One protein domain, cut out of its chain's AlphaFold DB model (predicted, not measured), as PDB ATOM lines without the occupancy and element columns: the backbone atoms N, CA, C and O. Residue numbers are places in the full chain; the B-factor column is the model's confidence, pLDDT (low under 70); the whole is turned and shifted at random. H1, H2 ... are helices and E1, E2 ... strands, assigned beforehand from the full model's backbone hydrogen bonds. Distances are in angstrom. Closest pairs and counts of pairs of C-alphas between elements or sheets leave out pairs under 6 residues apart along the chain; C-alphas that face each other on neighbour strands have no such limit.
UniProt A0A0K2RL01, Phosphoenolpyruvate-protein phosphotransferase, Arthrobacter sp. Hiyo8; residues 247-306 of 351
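Overview. This is residues 247 to 306 of the 351 residues of the protein "Phosphoenolpyruvate-protein phosphotransferase" of Arthrobacter sp. Hiyo8 (UniProt A0A0K2RL01). A small two-stranded parallel sheet, E1 beside E2, has the helices H1 and H3 over one face and its other face bare. H1 and H3 run nearly parallel but offset lengthwise, with the first residue of H1 beside Val 293 of H3, and the loop of residues 275 to 280 sticks out to make one end of a rod. The printed part has 60 residues, with three named helices and two named strands in the order H1, E1, H2, H3, E2; the class is mixed, helices and strands. The whole is compact, with a radius of gyration of the C-alphas of 11.4 A and spans of 36 by 17 by 17 A.

Along the chain. E1 is residues 264 to 269, 13.9 A from first to last C-alpha, and E2 is residues 301 to 305, 13.0 A long. H3, residues 283 to 296, is the longest helix at 20.4 A. H1 is residues 251 to 259, 12.4 A long, and H2 is the four residues 270 to 273. C-alpha 251, where H1 begins, is at (3.231, -31.772, -0.571); C-alpha 264, where E1 begins, is at (-5.127, -37.221, -8.607); C-alpha 305, where E2 ends, is at (1.257, -46.595, -0.042).

Arrangement. E1 and E2 are parallel neighbours, with 12 degrees between their directions. N 265 and O 301 are 2.8 A apart, and N 303 and O 265 are 2.9 A apart, both within hydrogen-bond range. Residues 247 to 248 also pair with residues 267 to 268 of E1, parallel. E1, H2, H3 and E2 form a strand-helix-strand unit, two parallel neighbour strands with helices between them along the chain, and its crossover is right-handed. H3 and E1 are near each other, with 8 pairs of C-alphas within 10 A. The closest C-alphas of H3 and E2, those of Phe 294 and Val 302, are 7.2 A apart. H1 and H3 touch, with the C-alphas of Ala 251 and Val 293 closest at 4.6 A; they run the same way at a shallow tilt of 11 degrees. The closest C-alphas of H1 and E1, those of Ala 258 and Gly 264, are 7.7 A apart. H2 and H3 are close but not clearly touching, with the C-alphas of Cys 273 and Gln 286 closest at 6.7 A. H1 is apart from H2 and from E2. Each O i to N i+4 pair in H1 is within hydrogen-bond range, as are 8 of 10 in H3, while H2 is too short for such a pair.

Size, cuts and confidence. The two C-alphas farthest apart, those of Gly 261 and Asp 278, are 36.1 A from each other. The printed part has no cut and no long link; the link from H2 to H3, 9 residues, is short, and the links from H1 to E1, E1 to H2 and H3 to E2 are tight. Residues 275 to 280 stand free. The mean pLDDT of the printed part is 86.2, and residues 274 to 278 are under 70.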
ATOM      1  N   ASN A 247       2.653 -39.626  -9.323       90.50
ATOM      2  CA  ASN A 247       3.441 -40.259  -8.273       90.50
ATOM      3  C   ASN A 247       4.131 -39.150  -7.476       90.50
ATOM      4  O   ASN A 247       4.839 -38.343  -8.071       90.50
ATOM      5  N   VAL A 248       3.927 -39.100  -6.162       87.31
ATOM      6  CA  VAL A 248       4.399 -37.994  -5.311       87.31
ATOM      7  C   VAL A 248       5.133 -38.522  -4.079       87.31
ATOM      8  O   VAL A 248       4.793 -39.592  -3.561       87.31
ATOM      9  N   GLY A 249       6.136 -37.779  -3.608       81.81
ATOM     10  CA  GLY A 249       6.839 -38.020  -2.346       81.81
ATOM     11  C   GLY A 249       6.401 -37.091  -1.210       81.81
ATOM     12  O   GLY A 249       6.625 -37.406  -0.045       81.81
ATOM     13  N   GLY A 250       5.723 -35.981  -1.520       85.56
ATOM     14  CA  GLY A 250       5.218 -35.045  -0.515       85.56
ATOM     15  C   GLY A 250       4.399 -33.888  -1.090       85.56
ATOM     16  O   GLY A 250       4.007 -33.889  -2.257       85.56
ATOM     17  N   ALA A 251       4.129 -32.886  -0.250       87.31
ATOM     18  CA  ALA A 251       3.231 -31.772  -0.571       87.31
ATOM     19  C   ALA A 251       3.715 -30.896  -1.744       87.31
ATOM     20  O   ALA A 251       2.897 -30.452  -2.548       87.31
ATOM     21  N   LYS A 252       5.031 -30.670  -1.870       84.06
ATOM     22  CA  LYS A 252       5.609 -29.888  -2.980       84.06
ATOM     23  C   LYS A 252       5.352 -30.565  -4.329       84.06
ATOM     24  O   LYS A 252       4.808 -29.931  -5.229       84.06
ATOM     25  N   ASP A 253       5.654 -31.860  -4.429       83.31
ATOM     26  CA  ASP A 253       5.401 -32.661  -5.633       83.31
ATOM     27  C   ASP A 253       3.910 -32.691  -5.977       83.31
ATOM     28  O   ASP A 253       3.531 -32.592  -7.142       83.31
ATOM     29  N   ALA A 254       3.051 -32.800  -4.958       90.00
ATOM     30  CA  ALA A 254       1.608 -32.802  -5.142       90.00
ATOM     31  C   ALA A 254       1.097 -31.468  -5.706       90.00
ATOM     32  O   ALA A 254       0.298 -31.469  -6.642       90.00
ATOM     33  N   ALA A 255       1.592 -30.336  -5.197       91.19
ATOM     34  CA  ALA A 255       1.254 -29.015  -5.721       91.19
ATOM     35  C   ALA A 255       1.729 -28.832  -7.173       91.19
ATOM     36  O   ALA A 255       0.967 -28.350  -8.011       91.19
ATOM     37  N   ALA A 256       2.952 -29.271  -7.491       86.19
ATOM     38  CA  ALA A 256       3.484 -29.228  -8.854       86.19
ATOM     39  C   ALA A 256       2.652 -30.094  -9.817       86.19
ATOM     40  O   ALA A 256       2.257 -29.640 -10.888       86.19
ATOM     41  N   ALA A 257       2.306 -31.317  -9.411       89.44
ATOM     42  CA  ALA A 257       1.468 -32.212 -10.202       89.44
ATOM     43  C   ALA A 257       0.053 -31.653 -10.428       89.44
ATOM     44  O   ALA A 257      -0.498 -31.784 -11.521       89.44
ATOM     45  N   ALA A 258      -0.535 -31.013  -9.413       90.69
ATOM     46  CA  ALA A 258      -1.832 -30.358  -9.539       90.69
ATOM     47  C   ALA A 258      -1.782 -29.189 -10.537       90.69
ATOM     48  O   ALA A 258      -2.694 -29.056 -11.355       90.69
ATOM     49  N   ALA A 259      -0.706 -28.395 -10.523       89.38
ATOM     50  CA  ALA A 259      -0.489 -27.307 -11.480       89.38
ATOM     51  C   ALA A 259      -0.329 -27.808 -12.928       89.38
ATOM     52  O   ALA A 259      -0.738 -27.121 -13.858       89.38
ATOM     53  N   LEU A 260       0.197 -29.023 -13.112       87.19
ATOM     54  CA  LEU A 260       0.303 -29.701 -14.409       87.19
ATOM     55  C   LEU A 260      -0.982 -30.435 -14.832       87.19
ATOM     56  O   LEU A 260      -0.964 -31.175 -15.811       87.19
ATOM     57  N   GLY A 261      -2.093 -30.273 -14.106       89.62
ATOM     58  CA  GLY A 261      -3.390 -30.834 -14.486       89.62
ATOM     59  C   GLY A 261      -3.619 -32.292 -14.077       89.62
ATOM     60  O   GLY A 261      -4.608 -32.884 -14.504       89.62
ATOM     61  N   ALA A 262      -2.774 -32.888 -13.227       92.31
ATOM     62  CA  ALA A 262      -2.964 -34.271 -12.786       92.31
ATOM     63  C   ALA A 262      -4.371 -34.512 -12.192       92.31
ATOM     64  O   ALA A 262      -4.953 -33.692 -11.462       92.31
ATOM     65  N   GLN A 263      -4.940 -35.685 -12.477       93.38
ATOM     66  CA  GLN A 263      -6.311 -36.041 -12.087       93.38
ATOM     67  C   GLN A 263      -6.392 -36.665 -10.679       93.38
ATOM     68  O   GLN A 263      -7.460 -37.075 -10.227       93.38
ATOM     69  N   GLY A 264      -5.271 -36.694  -9.960       94.56
ATOM     70  CA  GLY A 264      -5.127 -37.221  -8.607       94.56
ATOM     71  C   GLY A 264      -3.719 -37.761  -8.381       94.56
ATOM     72  O   GLY A 264      -2.810 -37.516  -9.175       94.56
ATOM     73  N   VAL A 265      -3.559 -38.553  -7.328       96.12
ATOM     74  CA  VAL A 265      -2.316 -39.231  -6.959       96.12
ATOM     75  C   VAL A 265      -2.518 -40.745  -7.027       96.12
ATOM     76  O   VAL A 265      -3.376 -41.307  -6.342       96.12
ATOM     77  N   GLY A 266      -1.731 -41.406  -7.873       95.50
ATOM     78  CA  GLY A 266      -1.760 -42.853  -8.098       95.50
ATOM     79  C   GLY A 266      -0.797 -43.612  -7.189       95.50
ATOM     80  O   GLY A 266      -1.014 -44.792  -6.921       95.50
ATOM     81  N   LEU A 267       0.223 -42.920  -6.680       93.44
ATOM     82  CA  LEU A 267       1.149 -43.428  -5.680       93.44
ATOM     83  C   LEU A 267       1.707 -42.271  -4.849       93.44
ATOM     84  O   LEU A 267       2.512 -41.481  -5.335       93.44
ATOM     85  N   PHE A 268       1.334 -42.213  -3.580       91.50
ATOM     86  CA  PHE A 268       2.015 -41.405  -2.581       91.50
ATOM     87  C   PHE A 268       2.972 -42.300  -1.789       91.50
ATOM     88  O   PHE A 268       2.543 -43.220  -1.089       91.50
ATOM     89  N   ARG A 269       4.273 -42.048  -1.952       86.31
ATOM     90  CA  ARG A 269       5.365 -42.752  -1.273       86.31
ATOM     91  C   ARG A 269       5.560 -42.190   0.133       86.31
ATOM     92  O   ARG A 269       6.051 -41.075   0.275       86.31
ATOM     93  N   THR A 270       5.202 -42.947   1.169       83.44
ATOM     94  CA  THR A 270       5.331 -42.471   2.557       83.44
ATOM     95  C   THR A 270       6.737 -42.614   3.116       83.44
ATOM     96  O   THR A 270       6.997 -42.090   4.192       83.44
ATOM     97  N   GLU A 271       7.655 -43.301   2.426       76.44
ATOM     98  CA  GLU A 271       9.012 -43.539   2.937       76.44
ATOM     99  C   GLU A 271       9.753 -42.225   3.216       76.44
ATOM    100  O   GLU A 271      10.509 -42.155   4.175       76.44
ATOM    101  N   PHE A 272       9.480 -41.164   2.453       70.44
ATOM    102  CA  PHE A 272      10.075 -39.840   2.665       70.44
ATOM    103  C   PHE A 272       9.719 -39.205   4.016       70.44
ATOM    104  O   PHE A 272      10.457 -38.355   4.489       70.44
ATOM    105  N   CYS A 273       8.635 -39.627   4.680       73.31
ATOM    106  CA  CYS A 273       8.354 -39.190   6.053       73.31
ATOM    107  C   CYS A 273       9.277 -39.846   7.094       73.31
ATOM    108  O   CYS A 273       9.328 -39.381   8.229       73.31
ATOM    109  N   PHE A 274       9.959 -40.935   6.728       69.44
ATOM    110  CA  PHE A 274      10.797 -41.753   7.610       69.44
ATOM    111  C   PHE A 274      12.290 -41.660   7.267       69.44
ATOM    112  O   PHE A 274      13.118 -41.963   8.120       69.44
ATOM    113  N   LEU A 275      12.631 -41.284   6.031       61.94
ATOM    114  CA  LEU A 275      14.007 -41.040   5.603       61.94
ATOM    115  C   LEU A 275      14.553 -39.773   6.285       61.94
ATOM    116  O   LEU A 275      13.794 -38.843   6.539       61.94
ATOM    117  N   GLU A 276      15.856 -39.762   6.586       52.84
ATOM    118  CA  GLU A 276      16.582 -38.597   7.138       52.84
ATOM    119  C   GLU A 276      16.092 -38.116   8.517       52.84
ATOM    120  O   GLU A 276      16.215 -36.947   8.882       52.84
ATOM    121  N   ARG A 277      15.533 -39.027   9.321       59.12
ATOM    122  CA  ARG A 277      15.142 -38.758  10.710       59.12
ATOM    123  C   ARG A 277      15.845 -39.727  11.639       59.12
ATOM    124  O   ARG A 277      15.823 -40.920  11.374       59.12
ATOM    125  N   ASP A 278      16.351 -39.237  12.768       57.31
ATOM    126  CA  ASP A 278      16.932 -40.082  13.827       57.31
ATOM    127  C   ASP A 278      15.873 -40.916  14.567       57.31
ATOM    128  O   ASP A 278      16.171 -41.937  15.186       57.31
ATOM    129  N   THR A 279      14.617 -40.470  14.529       70.81
ATOM    130  CA  THR A 279      13.495 -41.086  15.242       70.81
ATOM    131  C   THR A 279      12.277 -41.225  14.344       70.81
ATOM    132  O   THR A 279      11.972 -40.327  13.552       70.81
ATOM    133  N   GLU A 280      11.540 -42.320  14.528       77.38
ATOM    134  CA  GLU A 280      10.296 -42.589  13.805       77.38
ATOM    135  C   GLU A 280       9.310 -41.405  13.921       77.38
ATOM    136  O   GLU A 280       9.093 -40.893  15.026       77.38
ATOM    137  N   PRO A 281       8.713 -40.942  12.804       80.56
ATOM    138  CA  PRO A 281       7.775 -39.829  12.818       80.56
ATOM    139  C   PRO A 281       6.504 -40.196  13.585       80.56
ATOM    140  O   PRO A 281       5.870 -41.231  13.355       80.56
ATOM    141  N   THR A 282       6.077 -39.293  14.457       87.56
ATOM    142  CA  THR A 282       4.825 -39.435  15.200       87.56
ATOM    143  C   THR A 282       3.613 -39.406  14.265       87.56
ATOM    144  O   THR A 282       3.658 -38.881  13.151       87.56
ATOM    145  N   VAL A 283       2.472 -39.911  14.744       89.69
ATOM    146  CA  VAL A 283       1.199 -39.866  13.997       89.69
ATOM    147  C   VAL A 283       0.819 -38.435  13.605       89.69
ATOM    148  O   VAL A 283       0.295 -38.217  12.516       89.69
ATOM    149  N   LEU A 284       1.094 -37.452  14.469       90.06
ATOM    150  CA  LEU A 284       0.800 -36.045  14.193       90.06
ATOM    151  C   LEU A 284       1.692 -35.479  13.083       90.06
ATOM    152  O   LEU A 284       1.196 -34.754  12.224       90.06
ATOM    153  N   GLU A 285       2.974 -35.840  13.063       84.94
ATOM    154  CA  GLU A 285       3.905 -35.426  12.006       84.94
ATOM    155  C   GLU A 285       3.544 -36.059  10.662       84.94
ATOM    156  O   GLU A 285       3.485 -35.362   9.650       84.94
ATOM    157  N   GLN A 286       3.209 -37.350  10.661       88.75
ATOM    158  CA  GLN A 286       2.715 -38.037   9.467       88.75
ATOM    159  C   GLN A 286       1.417 -37.397   8.959       88.75
ATOM    160  O   GLN A 286       1.303 -37.079   7.780       88.75
ATOM    161  N   ALA A 287       0.451 -37.132   9.845       90.19
ATOM    162  CA  ALA A 287      -0.804 -36.482   9.472       90.19
ATOM    163  C   ALA A 287      -0.581 -35.081   8.879       90.19
ATOM    164  O   ALA A 287      -1.219 -34.732   7.883       90.19
ATOM    165  N   ALA A 288       0.334 -34.294   9.451       87.81
ATOM    166  CA  ALA A 288       0.698 -32.980   8.928       87.81
ATOM    167  C   ALA A 288       1.346 -33.077   7.537       87.81
ATOM    168  O   ALA A 288       0.961 -32.338   6.631       87.81
ATOM    169  N   ALA A 289       2.270 -34.023   7.340       84.00
ATOM    170  CA  ALA A 289       2.915 -34.255   6.050       84.00
ATOM    171  C   ALA A 289       1.914 -34.721   4.976       84.00
ATOM    172  O   ALA A 289       1.919 -34.216   3.852       84.00
ATOM    173  N   TYR A 290       1.013 -35.644   5.325       92.31
ATOM    174  CA  TYR A 290       0.014 -36.180   4.397       92.31
ATOM    175  C   TYR A 290      -1.045 -35.141   4.031       92.31
ATOM    176  O   TYR A 290      -1.502 -35.103   2.887       92.31
ATOM    177  N   ARG A 291      -1.416 -34.264   4.974       92.94
ATOM    178  CA  ARG A 291      -2.397 -33.196   4.749       92.94
ATOM    179  C   ARG A 291      -2.029 -32.316   3.557       92.94
ATOM    180  O   ARG A 291      -2.893 -32.081   2.722       92.94
ATOM    181  N   GLY A 292      -0.762 -31.928   3.411       89.69
ATOM    182  CA  GLY A 292      -0.336 -31.112   2.271       89.69
ATOM    183  C   GLY A 292      -0.568 -31.777   0.904       89.69
ATOM    184  O   GLY A 292      -0.828 -31.086  -0.075       89.69
ATOM    185  N   VAL A 293      -0.541 -33.114   0.830       93.12
ATOM    186  CA  VAL A 293      -0.864 -33.861  -0.401       93.12
ATOM    187  C   VAL A 293      -2.371 -33.883  -0.659       93.12
ATOM    188  O   VAL A 293      -2.799 -33.695  -1.796       93.12
ATOM    189  N   PHE A 294      -3.184 -34.084   0.382       94.50
ATOM    190  CA  PHE A 294      -4.645 -34.050   0.254       94.50
ATOM    191  C   PHE A 294      -5.159 -32.656  -0.126       94.50
ATOM    192  O   PHE A 294      -6.043 -32.545  -0.976       94.50
ATOM    193  N   ASP A 295      -4.573 -31.603   0.447       94.56
ATOM    194  CA  ASP A 295      -4.947 -30.212   0.181       94.56
ATOM    195  C   ASP A 295      -4.676 -29.812  -1.283       94.56
ATOM    196  O   ASP A 295      -5.427 -29.021  -1.854       94.56
ATOM    197  N   ALA A 296      -3.659 -30.399  -1.928       94.19
ATOM    198  CA  ALA A 296      -3.359 -30.175  -3.347       94.19
ATOM    199  C   ALA A 296      -4.355 -30.859  -4.308       94.19
ATOM    200  O   ALA A 296      -4.469 -30.464  -5.470       94.19
ATOM    201  N   PHE A 297      -5.093 -31.872  -3.843       94.31
ATOM    202  CA  PHE A 297      -6.000 -32.688  -4.658       94.31
ATOM    203  C   PHE A 297      -7.407 -32.795  -4.035       94.31
ATOM    204  O   PHE A 297      -7.890 -33.904  -3.774       94.31
ATOM    205  N   PRO A 298      -8.116 -31.667  -3.822       93.81
ATOM    206  CA  PRO A 298      -9.413 -31.668  -3.154       93.81
ATOM    207  C   PRO A 298     -10.443 -32.486  -3.943       93.81
ATOM    208  O   PRO A 298     -10.674 -32.253  -5.129       93.81
ATOM    209  N   GLY A 299     -11.057 -33.471  -3.280       91.50
ATOM    210  CA  GLY A 299     -12.068 -34.351  -3.879       91.50
ATOM    211  C   GLY A 299     -11.542 -35.319  -4.947       91.50
ATOM    212  O   GLY A 299     -12.334 -36.046  -5.544       91.50
ATOM    213  N   LYS A 300     -10.226 -35.355  -5.192       93.25
ATOM    214  CA  LYS A 300      -9.588 -36.254  -6.159       93.25
ATOM    215  C   LYS A 300      -9.006 -37.487  -5.460       93.25
ATOM    216  O   LYS A 300      -8.802 -37.521  -4.248       93.25
ATOM    217  N   LYS A 301      -8.745 -38.536  -6.244       94.00
ATOM    218  CA  LYS A 301      -8.177 -39.794  -5.744       94.00
ATOM    219  C   LYS A 301      -6.746 -39.571  -5.255       94.00
ATOM    220  O   LYS A 301      -5.942 -39.022  -5.997       94.00
ATOM    221  N   VAL A 302      -6.422 -40.063  -4.060       96.12
ATOM    222  CA  VAL A 302      -5.051 -40.122  -3.534       96.12
ATOM    223  C   VAL A 302      -4.789 -41.529  -3.012       96.12
ATOM    224  O   VAL A 302      -5.417 -41.969  -2.050       96.12
ATOM    225  N   VAL A 303      -3.894 -42.260  -3.673       95.56
ATOM    226  CA  VAL A 303      -3.497 -43.615  -3.273       95.56
ATOM    227  C   VAL A 303      -2.239 -43.529  -2.426       95.56
ATOM    228  O   VAL A 303      -1.148 -43.294  -2.937       95.56
ATOM    229  N   LEU A 304      -2.399 -43.732  -1.125       92.56
ATOM    230  CA  LEU A 304      -1.297 -43.754  -0.174       92.56
ATOM    231  C   LEU A 304      -0.744 -45.174  -0.060       92.56
ATOM    232  O   LEU A 304      -1.490 -46.115   0.215       92.56
ATOM    233  N   ARG A 305       0.562 -45.333  -0.288       90.31
ATOM    234  CA  ARG A 305       1.257 -46.595  -0.042       90.31
ATOM    235  C   ARG A 305       1.797 -46.563   1.376       90.31
ATOM    236  O   ARG A 305       2.500 -45.629   1.727       90.31
ATOM    237  N   THR A 306       1.462 -47.565   2.180       88.44
ATOM    238  CA  THR A 306       2.065 -47.737   3.508       88.44
ATOM    239  C   THR A 306       3.579 -47.908   3.393       88.44
ATOM    240  O   THR A 306       4.057 -48.322   2.341       88.44
TER     241      THR A 306